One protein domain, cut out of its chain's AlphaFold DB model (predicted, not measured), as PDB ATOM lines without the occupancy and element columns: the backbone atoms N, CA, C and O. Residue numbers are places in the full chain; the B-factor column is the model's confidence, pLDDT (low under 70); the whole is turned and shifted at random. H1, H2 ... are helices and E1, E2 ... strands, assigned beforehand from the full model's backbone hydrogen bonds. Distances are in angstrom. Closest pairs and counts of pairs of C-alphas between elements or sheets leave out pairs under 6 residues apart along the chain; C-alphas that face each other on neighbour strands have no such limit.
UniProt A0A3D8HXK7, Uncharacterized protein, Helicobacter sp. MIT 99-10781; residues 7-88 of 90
ATOM      1  N   ASP A   7      -7.729 -44.736 -25.163       90.25
ATOM      2  CA  ASP A   7      -7.895 -45.599 -23.988       90.25
ATOM      3  C   ASP A   7      -8.353 -44.817 -22.747       90.25
ATOM      4  O   ASP A   7      -9.185 -45.322 -21.990       90.25
ATOM      5  N   ASP A   8      -7.879 -43.580 -22.553       89.88
ATOM      6  CA  ASP A   8      -8.382 -42.707 -21.482       89.88
ATOM      7  C   ASP A   8      -9.884 -42.455 -21.660       89.88
ATOM      8  O   ASP A   8     -10.656 -42.543 -20.705       89.88
ATOM      9  N   LEU A   9     -10.312 -42.191 -22.899       89.81
ATOM     10  CA  LEU A   9     -11.709 -41.935 -23.248       89.81
ATOM     11  C   LEU A   9     -12.582 -43.166 -22.990       89.81
ATOM     12  O   LEU A   9     -13.632 -43.050 -22.357       89.81
ATOM     13  N   VAL A  10     -12.129 -44.346 -23.416       90.44
ATOM     14  CA  VAL A  10     -12.833 -45.617 -23.199       90.44
ATOM     15  C   VAL A  10     -12.985 -45.918 -21.711       90.44
ATOM     16  O   VAL A  10     -14.081 -46.271 -21.278       90.44
ATOM     17  N   LYS A  11     -11.924 -45.727 -20.915       90.12
ATOM     18  CA  LYS A  11     -11.951 -45.964 -19.463       90.12
ATOM     19  C   LYS A  11     -12.856 -44.973 -18.735       90.12
ATOM     20  O   LYS A  11     -13.717 -45.389 -17.968       90.12
ATOM     21  N   ILE A  12     -12.701 -43.672 -18.990       89.19
ATOM     22  CA  ILE A  12     -13.485 -42.619 -18.321       89.19
ATOM     23  C   ILE A  12     -14.975 -42.760 -18.645       89.19
ATOM     24  O   ILE A  12     -15.825 -42.498 -17.790       89.19
ATOM     25  N   HIS A  13     -15.312 -43.170 -19.870       88.12
ATOM     26  CA  HIS A  13     -16.698 -43.281 -20.328       88.12
ATOM     27  C   HIS A  13     -17.290 -44.684 -20.283       88.12
ATOM     28  O   HIS A  13     -18.456 -44.834 -20.630       88.12
ATOM     29  N   ASN A  14     -16.541 -45.661 -19.767       88.69
ATOM     30  CA  ASN A  14     -16.945 -47.062 -19.655       88.69
ATOM     31  C   ASN A  14     -17.505 -47.622 -20.980       88.69
ATOM     32  O   ASN A  14     -18.582 -48.215 -21.020       88.69
ATOM     33  N   LEU A  15     -16.801 -47.359 -22.085       91.12
ATOM     34  CA  LEU A  15     -17.230 -47.783 -23.418       91.12
ATOM     35  C   LEU A  15     -16.945 -49.277 -23.629       91.12
ATOM     36  O   LEU A  15     -15.870 -49.764 -23.278       91.12
ATOM     37  N   ASN A  16     -17.890 -49.996 -24.239       91.00
ATOM     38  CA  ASN A  16     -17.759 -51.430 -24.508       91.00
ATOM     39  C   ASN A  16     -16.707 -51.741 -25.605       91.00
ATOM     40  O   ASN A  16     -16.131 -50.844 -26.225       91.00
ATOM     41  N   GLY A  17     -16.449 -53.029 -25.858       90.88
ATOM     42  CA  GLY A  17     -15.405 -53.475 -26.795       90.88
ATOM     43  C   GLY A  17     -15.604 -53.020 -28.249       90.88
ATOM     44  O   GLY A  17     -14.632 -52.665 -28.924       90.88
ATOM     45  N   GLU A  18     -16.848 -52.970 -28.728       92.44
ATOM     46  CA  GLU A  18     -17.152 -52.473 -30.075       92.44
ATOM     47  C   GLU A  18     -16.847 -50.972 -30.175       92.44
ATOM     48  O   GLU A  18     -16.142 -50.521 -31.082       92.44
ATOM     49  N   LEU A  19     -17.299 -50.201 -29.186       93.50
ATOM     50  CA  LEU A  19     -17.052 -48.766 -29.115       93.50
ATOM     51  C   LEU A  19     -15.569 -48.444 -28.964       93.50
ATOM     52  O   LEU A  19     -15.087 -47.521 -29.616       93.50
ATOM     53  N   LYS A  20     -14.821 -49.229 -28.181       94.81
ATOM     54  CA  LYS A  20     -13.358 -49.120 -28.102       94.81
ATOM     55  C   LYS A  20     -12.725 -49.244 -29.488       94.81
ATOM     56  O   LYS A  20     -11.849 -48.455 -29.838       94.81
ATOM     57  N   THR A  21     -13.181 -50.207 -30.284       94.50
ATOM     58  CA  THR A  21     -12.668 -50.426 -31.642       94.50
ATOM     59  C   THR A  21     -12.959 -49.224 -32.542       94.50
ATOM     60  O   THR A  21     -12.035 -48.702 -33.168       94.50
ATOM     61  N   LYS A  22     -14.196 -48.710 -32.539       94.94
ATOM     62  CA  LYS A  22     -14.581 -47.509 -33.305       94.94
ATOM     63  C   LYS A  22     -13.794 -46.267 -32.883       94.94
ATOM     64  O   LYS A  22     -13.252 -45.563 -33.730       94.94
ATOM     65  N   VAL A  23     -13.674 -46.012 -31.579       94.12
ATOM     66  CA  VAL A  23     -12.906 -44.881 -31.028       94.12
ATOM     67  C   VAL A  23     -11.446 -44.947 -31.480       94.12
ATOM     68  O   VAL A  23     -10.901 -43.936 -31.922       94.12
ATOM     69  N   ASN A  24     -10.825 -46.129 -31.439       94.19
ATOM     70  CA  ASN A  24      -9.459 -46.320 -31.926       94.19
ATOM     71  C   ASN A  24      -9.340 -46.074 -33.436       94.19
ATOM     72  O   ASN A  24      -8.404 -45.403 -33.872       94.19
ATOM     73  N   GLN A  25     -10.287 -46.566 -34.237       94.94
ATOM     74  CA  GLN A  25     -10.315 -46.328 -35.685       94.94
ATOM     75  C   GLN A  25     -10.433 -44.834 -36.009       94.94
ATOM     76  O   GLN A  25      -9.629 -44.304 -36.779       94.94
ATOM     77  N   TYR A  26     -11.373 -44.128 -35.378       94.94
ATOM     78  CA  TYR A  26     -11.553 -42.693 -35.590       94.94
ATOM     79  C   TYR A  26     -10.369 -41.873 -35.090       94.94
ATOM     80  O   TYR A  26      -9.949 -40.939 -35.768       94.94
ATOM     81  N   PHE A  27      -9.777 -42.234 -33.951       93.75
ATOM     82  CA  PHE A  27      -8.560 -41.579 -33.484       93.75
ATOM     83  C   PHE A  27      -7.387 -41.806 -34.443       93.75
ATOM     84  O   PHE A  27      -6.627 -40.882 -34.715       93.75
ATOM     85  N   ASN A  28      -7.235 -43.003 -35.007       93.50
ATOM     86  CA  ASN A  28      -6.174 -43.262 -35.974       93.50
ATOM     87  C   ASN A  28      -6.349 -42.459 -37.266       93.50
ATOM     88  O   ASN A  28      -5.359 -41.937 -37.772       93.50
ATOM     89  N   ALA A  29      -7.587 -42.307 -37.742       93.75
ATOM     90  CA  ALA A  29      -7.897 -41.553 -38.953       93.75
ATOM     91  C   ALA A  29      -7.858 -40.025 -38.759       93.75
ATOM     92  O   ALA A  29      -7.399 -39.306 -39.642       93.75
ATOM     93  N   TYR A  30      -8.337 -39.521 -37.619       93.19
ATOM     94  CA  TYR A  30      -8.633 -38.091 -37.430       93.19
ATOM     95  C   TYR A  30      -7.949 -37.456 -36.212       93.19
ATOM     96  O   TYR A  30      -7.990 -36.240 -36.045       93.19
ATOM     97  N   LYS A  31      -7.288 -38.247 -35.360       91.56
ATOM     98  CA  LYS A  31      -6.531 -37.782 -34.185       91.56
ATOM     99  C   LYS A  31      -7.377 -36.862 -33.291       91.56
ATOM    100  O   LYS A  31      -8.471 -37.238 -32.857       91.56
ATOM    101  N   ASN A  32      -6.867 -35.667 -32.994       88.44
ATOM    102  CA  ASN A  32      -7.499 -34.711 -32.088       88.44
ATOM    103  C   ASN A  32      -8.795 -34.110 -32.650       88.44
ATOM    104  O   ASN A  32      -9.654 -33.745 -31.848       88.44
ATOM    105  N   ASP A  33      -8.986 -34.105 -33.979       89.56
ATOM    106  CA  ASP A  33     -10.237 -33.660 -34.616       89.56
ATOM    107  C   ASP A  33     -11.432 -34.526 -34.186       89.56
ATOM    108  O   ASP A  33     -12.575 -34.079 -34.239       89.56
ATOM    109  N   PHE A  34     -11.175 -35.763 -33.750       93.00
ATOM    110  CA  PHE A  34     -12.176 -36.664 -33.187       93.00
ATOM    111  C   PHE A  34     -12.137 -36.698 -31.653       93.00
ATOM    112  O   PHE A  34     -13.179 -36.574 -31.006       93.00
ATOM    113  N   LEU A  35     -10.951 -36.874 -31.059       91.75
ATOM    114  CA  LEU A  35     -10.823 -37.189 -29.630       91.75
ATOM    115  C   LEU A  35     -11.370 -36.076 -28.727       91.75
ATOM    116  O   LEU A  35     -12.103 -36.353 -27.774       91.75
ATOM    117  N   MET A  36     -11.040 -34.821 -29.042       90.88
ATOM    118  CA  MET A  36     -11.487 -33.665 -28.265       90.88
ATOM    119  C   MET A  36     -13.010 -33.488 -28.296       90.88
ATOM    120  O   MET A  36     -13.610 -33.464 -27.215       90.88
ATOM    121  N   PRO A  37     -13.670 -33.402 -29.472       91.88
ATOM    122  CA  PRO A  37     -15.119 -33.257 -29.502       91.88
ATOM    123  C   PRO A  37     -15.823 -34.482 -28.920       91.88
ATOM    124  O   PRO A  37     -16.760 -34.316 -28.144       91.88
ATOM    125  N   CYS A  38     -15.357 -35.703 -29.208       93.56
ATOM    126  CA  CYS A  38     -15.969 -36.914 -28.660       93.56
ATOM    127  C   CYS A  38     -16.000 -36.891 -27.124       93.56
ATOM    128  O   CYS A  38     -17.057 -37.094 -26.527       93.56
ATOM    129  N   ASN A  39     -14.878 -36.554 -26.480       93.50
ATOM    130  CA  ASN A  39     -14.831 -36.439 -25.025       93.50
ATOM    131  C   ASN A  39     -15.764 -35.343 -24.486       93.50
ATOM    132  O   ASN A  39     -16.464 -35.572 -23.500       93.50
ATOM    133  N   ALA A  40     -15.789 -34.169 -25.126       92.00
ATOM    134  CA  ALA A  40     -16.640 -33.059 -24.700       92.00
ATOM    135  C   ALA A  40     -18.129 -33.449 -24.709       92.00
ATOM    136  O   ALA A  40     -18.827 -33.232 -23.718       92.00
ATOM    137  N   TYR A  41     -18.598 -34.096 -25.780       93.81
ATOM    138  CA  TYR A  41     -19.992 -34.530 -25.881       93.81
ATOM    139  C   TYR A  41     -20.332 -35.678 -24.927       93.81
ATOM    140  O   TYR A  41     -21.389 -35.641 -24.303       93.81
ATOM    141  N   LEU A  42     -19.445 -36.663 -24.746       93.06
ATOM    142  CA  LEU A  42     -19.657 -37.722 -23.750       93.06
ATOM    143  C   LEU A  42     -19.760 -37.152 -22.328       93.06
ATOM    144  O   LEU A  42     -20.607 -37.584 -21.545       93.06
ATOM    145  N   HIS A  43     -18.938 -36.153 -21.999       91.25
ATOM    146  CA  HIS A  43     -19.006 -35.476 -20.707       91.25
ATOM    147  C   HIS A  43     -20.317 -34.697 -20.535       91.25
ATOM    148  O   HIS A  43     -20.975 -34.839 -19.506       91.25
ATOM    149  N   ALA A  44     -20.732 -33.940 -21.554       90.56
ATOM    150  CA  ALA A  44     -21.992 -33.199 -21.539       90.56
ATOM    151  C   ALA A  44     -23.208 -34.127 -21.368       90.56
ATOM    152  O   ALA A  44     -24.077 -33.850 -20.545       90.56
ATOM    153  N   ILE A  45     -23.236 -35.262 -22.079       90.31
ATOM    154  CA  ILE A  45     -24.299 -36.272 -21.952       90.31
ATOM    155  C   ILE A  45     -24.370 -36.803 -20.516       90.31
ATOM    156  O   ILE A  45     -25.457 -36.879 -19.949       90.31
ATOM    157  N   LYS A  46     -23.228 -37.137 -19.901       87.94
ATOM    158  CA  LYS A  46     -23.187 -37.622 -18.512       87.94
ATOM    159  C   LYS A  46     -23.681 -36.583 -17.505       87.94
ATOM    160  O   LYS A  46     -24.431 -36.944 -16.603       87.94
ATOM    161  N   GLN A  47     -23.287 -35.318 -17.656       86.81
ATOM    162  CA  GLN A  47     -23.766 -34.240 -16.784       86.81
ATOM    163  C   GLN A  47     -25.280 -34.034 -16.923       86.81
ATOM    164  O   GLN A  47     -25.988 -33.960 -15.923       86.81
ATOM    165  N   GLN A  48     -25.793 -34.003 -18.158       83.06
ATOM    166  CA  GLN A  48     -27.233 -33.901 -18.394       83.06
ATOM    167  C   GLN A  48     -27.990 -35.091 -17.810       83.06
ATOM    168  O   GLN A  48     -29.043 -34.905 -17.210       83.06
ATOM    169  N   LEU A  49     -27.448 -36.302 -17.938       81.50
ATOM    170  CA  LEU A  49     -28.054 -37.482 -17.346       81.50
ATOM    171  C   LEU A  49     -28.124 -37.383 -15.818       81.50
ATOM    172  O   LEU A  49     -29.163 -37.702 -15.260       81.50
ATOM    173  N   GLN A  50     -27.063 -36.936 -15.140       79.69
ATOM    174  CA  GLN A  50     -27.101 -36.752 -13.684       79.69
ATOM    175  C   GLN A  50     -28.221 -35.792 -13.267       79.69
ATOM    176  O   GLN A  50     -28.952 -36.089 -12.330       79.69
ATOM    177  N   ASN A  51     -28.414 -34.695 -14.001       75.75
ATOM    178  CA  ASN A  51     -29.506 -33.756 -13.732       75.75
ATOM    179  C   ASN A  51     -30.891 -34.390 -13.943       75.75
ATOM    180  O   ASN A  51     -31.788 -34.159 -13.142       75.75
ATOM    181  N   ILE A  52     -31.044 -35.205 -14.992       70.19
ATOM    182  CA  ILE A  52     -32.276 -35.946 -15.300       70.19
ATOM    183  C   ILE A  52     -32.564 -36.992 -14.215       70.19
ATOM    184  O   ILE A  52     -33.677 -37.059 -13.720       70.19
ATOM    185  N   LEU A  53     -31.563 -37.773 -13.798       68.25
ATOM    186  CA  LEU A  53     -31.726 -38.794 -12.759       68.25
ATOM    187  C   LEU A  53     -32.056 -38.202 -11.384       68.25
ATOM    188  O   LEU A  53     -32.697 -38.868 -10.582       68.25
ATOM    189  N   ASN A  54     -31.620 -36.968 -11.115       73.75
ATOM    190  CA  ASN A  54     -31.978 -36.239  -9.898       73.75
ATOM    191  C   ASN A  54     -33.413 -35.684  -9.938       73.75
ATOM    192  O   ASN A  54     -33.925 -35.259  -8.905       73.75
ATOM    193  N   ASN A  55     -34.048 -35.648 -11.112       70.88
ATOM    194  CA  ASN A  55     -35.413 -35.178 -11.294       70.88
ATOM    195  C   ASN A  55     -36.347 -36.383 -11.476       70.88
ATOM    196  O   ASN A  55     -36.575 -36.836 -12.595       70.88
ATOM    197  N   GLU A  56     -36.908 -36.887 -10.371       56.69
ATOM    198  CA  GLU A  56     -37.712 -38.127 -10.303       56.69
ATOM    199  C   GLU A  56     -38.919 -38.176 -11.265       56.69
ATOM    200  O   GLU A  56     -39.479 -39.242 -11.527       56.69
ATOM    201  N   LEU A  57     -39.327 -37.032 -11.822       65.19
ATOM    202  CA  LEU A  57     -40.436 -36.912 -12.771       65.19
ATOM    203  C   LEU A  57     -40.001 -37.013 -14.245       65.19
ATOM    204  O   LEU A  57     -40.850 -37.116 -15.131       65.19
ATOM    205  N   GLU A  58     -38.697 -37.020 -14.530       63.47
ATOM    206  CA  GLU A  58     -38.136 -37.018 -15.882       63.47
ATOM    207  C   GLU A  58     -37.202 -38.214 -16.100       63.47
ATOM    208  O   GLU A  58     -36.013 -38.055 -16.333       63.47
ATOM    209  N   HIS A  59     -37.730 -39.440 -16.126       66.12
ATOM    210  CA  HIS A  59     -36.958 -40.627 -16.535       66.12
ATOM    211  C   HIS A  59     -37.428 -41.154 -17.899       66.12
ATOM    212  O   HIS A  59     -38.087 -42.195 -17.984       66.12
ATOM    213  N   PRO A  60     -37.146 -40.440 -19.007       70.88
ATOM    214  CA  PRO A  60     -37.592 -40.881 -20.315       70.88
ATOM    215  C   PRO A  60     -36.796 -42.124 -20.736       70.88
ATOM    216  O   PRO A  60     -35.581 -42.076 -20.958       70.88
ATOM    217  N   LYS A  61     -37.503 -43.247 -20.859       77.31
ATOM    218  CA  LYS A  61     -36.965 -44.518 -21.353       77.31
ATOM    219  C   LYS A  61     -36.817 -44.476 -22.871       77.31
ATOM    220  O   LYS A  61     -37.660 -43.917 -23.568       77.31
ATOM    221  N   GLY A  62     -35.757 -45.093 -23.386       85.38
ATOM    222  CA  GLY A  62     -35.533 -45.235 -24.824       85.38
ATOM    223  C   GLY A  62     -34.113 -44.905 -25.272       85.38
ATOM    224  O   GLY A  62     -33.199 -44.729 -24.462       85.38
ATOM    225  N   THR A  63     -33.954 -44.841 -26.593       90.25
ATOM    226  CA  THR A  63     -32.692 -44.527 -27.266       90.25
ATOM    227  C   THR A  63     -32.682 -43.065 -27.692       90.25
ATOM    228  O   THR A  63     -33.567 -42.610 -28.413       90.25
ATOM    229  N   PHE A  64     -31.643 -42.345 -27.288       90.81
ATOM    230  CA  PHE A  64     -31.433 -40.933 -27.576       90.81
ATOM    231  C   PHE A  64     -30.158 -40.749 -28.384       90.81
ATOM    232  O   PHE A  64     -29.301 -41.633 -28.440       90.81
ATOM    233  N   TYR A  65     -30.010 -39.580 -29.002       92.50
ATOM    234  CA  TYR A  65     -28.757 -39.214 -29.639       92.50
ATOM    235  C   TYR A  65     -28.462 -37.724 -29.505       92.50
ATOM    236  O   TYR A  65     -29.369 -36.896 -29.458       92.50
ATOM    237  N   VAL A  66     -27.174 -37.392 -29.494       91.56
ATOM    238  CA  VAL A  66     -26.673 -36.044 -29.779       91.56
ATOM    239  C   VAL A  66     -25.994 -36.099 -31.139       91.56
ATOM    240  O   VAL A  66     -25.222 -37.023 -31.400       91.56
ATOM    241  N   LYS A  67     -26.303 -35.148 -32.024       92.69
ATOM    242  CA  LYS A  67     -25.750 -35.090 -33.379       92.69
ATOM    243  C   LYS A  67     -25.291 -33.675 -33.711       92.69
ATOM    244  O   LYS A  67     -26.054 -32.726 -33.571       92.69
ATOM    245  N   THR A  68     -24.069 -33.579 -34.209       91.06
ATOM    246  CA  THR A  68     -23.515 -32.434 -34.927       91.06
ATOM    247  C   THR A  68     -23.301 -32.819 -36.391       91.06
ATOM    248  O   THR A  68     -23.631 -33.930 -36.816       91.06
ATOM    249  N   ASP A  69     -22.702 -31.928 -37.174       91.00
ATOM    250  CA  ASP A  69     -22.346 -32.232 -38.562       91.00
ATOM    251  C   ASP A  69     -21.242 -33.286 -38.696       91.00
ATOM    252  O   ASP A  69     -21.124 -33.912 -39.747       91.00
ATOM    253  N   THR A  70     -20.438 -33.485 -37.648       92.44
ATOM    254  CA  THR A  70     -19.282 -34.392 -37.675       92.44
ATOM    255  C   THR A  70     -19.377 -35.553 -36.705       92.44
ATOM    256  O   THR A  70     -18.712 -36.560 -36.914       92.44
ATOM    257  N   LEU A  71     -20.187 -35.451 -35.653       94.69
ATOM    258  CA  LEU A  71     -20.252 -36.440 -34.584       94.69
ATOM    259  C   LEU A  71     -21.704 -36.772 -34.253       94.69
ATOM    260  O   LEU A  71     -22.525 -35.885 -34.040       94.69
ATOM    261  N   LYS A  72     -22.007 -38.060 -34.136       96.06
ATOM    262  CA  LYS A  72     -23.255 -38.560 -33.566       96.06
ATOM    263  C   LYS A  72     -22.933 -39.550 -32.453       96.06
ATOM    264  O   LYS A  72     -22.193 -40.501 -32.682       96.06
ATOM    265  N   ILE A  73     -23.513 -39.347 -31.275       95.88
ATOM    266  CA  ILE A  73     -23.431 -40.280 -30.145       95.88
ATOM    267  C   ILE A  73     -24.841 -40.743 -29.815       95.88
ATOM    268  O   ILE A  73     -25.712 -39.913 -29.564       95.88
ATOM    269  N   THR A  74     -25.053 -42.056 -29.808       95.19
ATOM    270  CA  THR A  74     -26.329 -42.696 -29.475       95.19
ATOM    271  C   THR A  74     -26.217 -43.354 -28.102       95.19
ATOM    272  O   THR A  74     -25.231 -44.041 -27.840       95.19
ATOM    273  N   TYR A  75     -27.204 -43.160 -27.227       92.62
ATOM    274  CA  TYR A  75     -27.166 -43.647 -25.846       92.62
ATOM    275  C   TYR A  75     -28.557 -43.979 -25.286       92.62
ATOM    276  O   TYR A  75     -29.564 -43.430 -25.733       92.62
ATOM    277  N   LYS A  76     -28.614 -44.863 -24.288       89.00
ATOM    278  CA  LYS A  76     -29.781 -45.076 -23.417       89.00
ATOM    279  C   LYS A  76     -29.609 -44.259 -22.143       89.00
ATOM    280  O   LYS A  76     -28.484 -44.073 -21.684       89.00
ATOM    281  N   LYS A  77     -30.714 -43.778 -21.573       84.94
ATOM    282  CA  LYS A  77     -30.705 -43.066 -20.282       84.94
ATOM    283  C   LYS A  77     -30.864 -44.003 -19.081       84.94
ATOM    284  O   LYS A  77     -30.332 -43.701 -18.020       84.94
ATOM    285  N   GLU A  78     -31.532 -45.145 -19.250       81.50
ATOM    286  CA  GLU A  78     -31.809 -46.082 -18.157       81.50
ATOM    287  C   GLU A  78     -31.801 -47.553 -18.648       81.50
ATOM    288  O   GLU A  78     -32.677 -47.931 -19.431       81.50
ATOM    289  N   PRO A  79     -30.820 -48.384 -18.232       84.06
ATOM    290  CA  PRO A  79     -29.555 -47.962 -17.630       84.06
ATOM    291  C   PRO A  79     -28.762 -47.079 -18.604       84.06
ATOM    292  O   PRO A  79     -28.913 -47.186 -19.824       84.06
ATOM    293  N   PHE A  80     -27.921 -46.192 -18.071       86.31
ATOM    294  CA  PHE A  80     -27.080 -45.361 -18.922       86.31
ATOM    295  C   PHE A  80     -26.063 -46.201 -19.679       86.31
ATOM    296  O   PHE A  80     -25.225 -46.875 -19.083       86.31
ATOM    297  N   GLU A  81     -26.119 -46.115 -21.000       90.25
ATOM    298  CA  GLU A  81     -25.256 -46.884 -21.880       90.25
ATOM    299  C   GLU A  81     -25.020 -46.087 -23.158       90.25
ATOM    300  O   GLU A  81     -25.971 -45.707 -23.840       90.25
ATOM    301  N   ILE A  82     -23.756 -45.853 -23.513       93.81
ATOM    302  CA  ILE A  82     -23.422 -45.414 -24.867       93.81
ATOM    303  C   ILE A  82     -23.551 -46.634 -25.777       93.81
ATOM    304  O   ILE A  82     -22.929 -47.659 -25.522       93.81
ATOM    305  N   ILE A  83     -24.360 -46.515 -26.825       94.06
ATOM    306  CA  ILE A  83     -24.646 -47.602 -27.769       94.06
ATOM    307  C   ILE A  83     -23.764 -47.471 -29.005       94.06
ATOM    308  O   ILE A  83     -23.270 -48.462 -29.529       94.06
ATOM    309  N   ASP A  84     -23.581 -46.244 -29.497       95.44
ATOM    310  CA  ASP A  84     -22.900 -46.013 -30.767       95.44
ATOM    311  C   ASP A  84     -22.229 -44.639 -30.820       95.44
ATOM    312  O   ASP A  84     -22.730 -43.657 -30.264       95.44
ATOM    313  N   ILE A  85     -21.101 -44.577 -31.524       95.50
ATOM    314  CA  ILE A  85     -20.359 -43.353 -31.814       95.50
ATOM    315  C   ILE A  85     -20.047 -43.373 -33.303       95.50
ATOM    316  O   ILE A  85     -19.384 -44.283 -33.790       95.50
ATOM    317  N   ASN A  86     -20.506 -42.347 -34.007       94.69
ATOM    318  CA  ASN A  86     -20.285 -42.158 -35.428       94.69
ATOM    319  C   ASN A  86     -19.574 -40.829 -35.655       94.69
ATOM    320  O   ASN A  86     -20.043 -39.791 -35.186       94.69
ATOM    321  N   PHE A  87     -18.475 -40.856 -36.404       94.25
ATOM    322  CA  PHE A  87     -17.732 -39.657 -36.771       94.25
ATOM    323  C   PHE A  87     -17.526 -39.576 -38.282       94.25
ATOM    324  O   PHE A  87     -17.107 -40.544 -38.918       94.25
ATOM    325  N   LYS A  88     -17.806 -38.406 -38.855       88.44
ATOM    326  CA  LYS A  88     -17.589 -38.089 -40.266       88.44
ATOM    327  C   LYS A  88     -16.886 -36.740 -40.350       88.44
ATOM    328  O   LYS A  88     -17.443 -35.728 -39.933       88.44
TER     329      LYS A  88
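Overview. This is residues 7 to 88 of the 90 residues of an uncharacterized protein of Helicobacter sp. MIT 99-10781 (UniProt A0A3D8HXK7). A long helix, H3, runs along one face of a three-strand antiparallel sheet, E1 - E2 - E3; H2 packs on E3, and short H1 packs on H2. It is a two-layer, mixed domain of 82 printed residues, ordered H1 H2 H3 E1 E2 E3; the strands form a meander, each beside the one before. It is compact, radius of gyration of the C-alphas 12.9 A, spanning 42 by 25 by 18 A.

Arrangement. Start at H1, residues 7 to 13; it touches residues 19 to 23 of H2, residues 17 to 30, closest at C-alphas 10 and 20, 6.0 A. H3, residues 32 to 53, is on the sheet of E1, residues 63 to 67, E2, residues 71 to 77, and E3, residues 80 to 87, at a height of 9.3 A. In the hairpins, find N 64 and O 75, and N 72 and O 86, each 2.8 A apart. Every O i to N i+4 pair is within hydrogen-bond range in H1 and H2, 17 of 18 in H3.

Along the chain. Find C-alpha 7 at (-7.895, -45.599, -23.988). H3 runs 31.3 A; E3 runs 20.9 A to C-alpha 87 at (-17.732, -39.657, -36.771).

Size, cuts and confidence. The printed part has no cut and no long link; pLDDT is under 70 at residues 53 and 56 to 59.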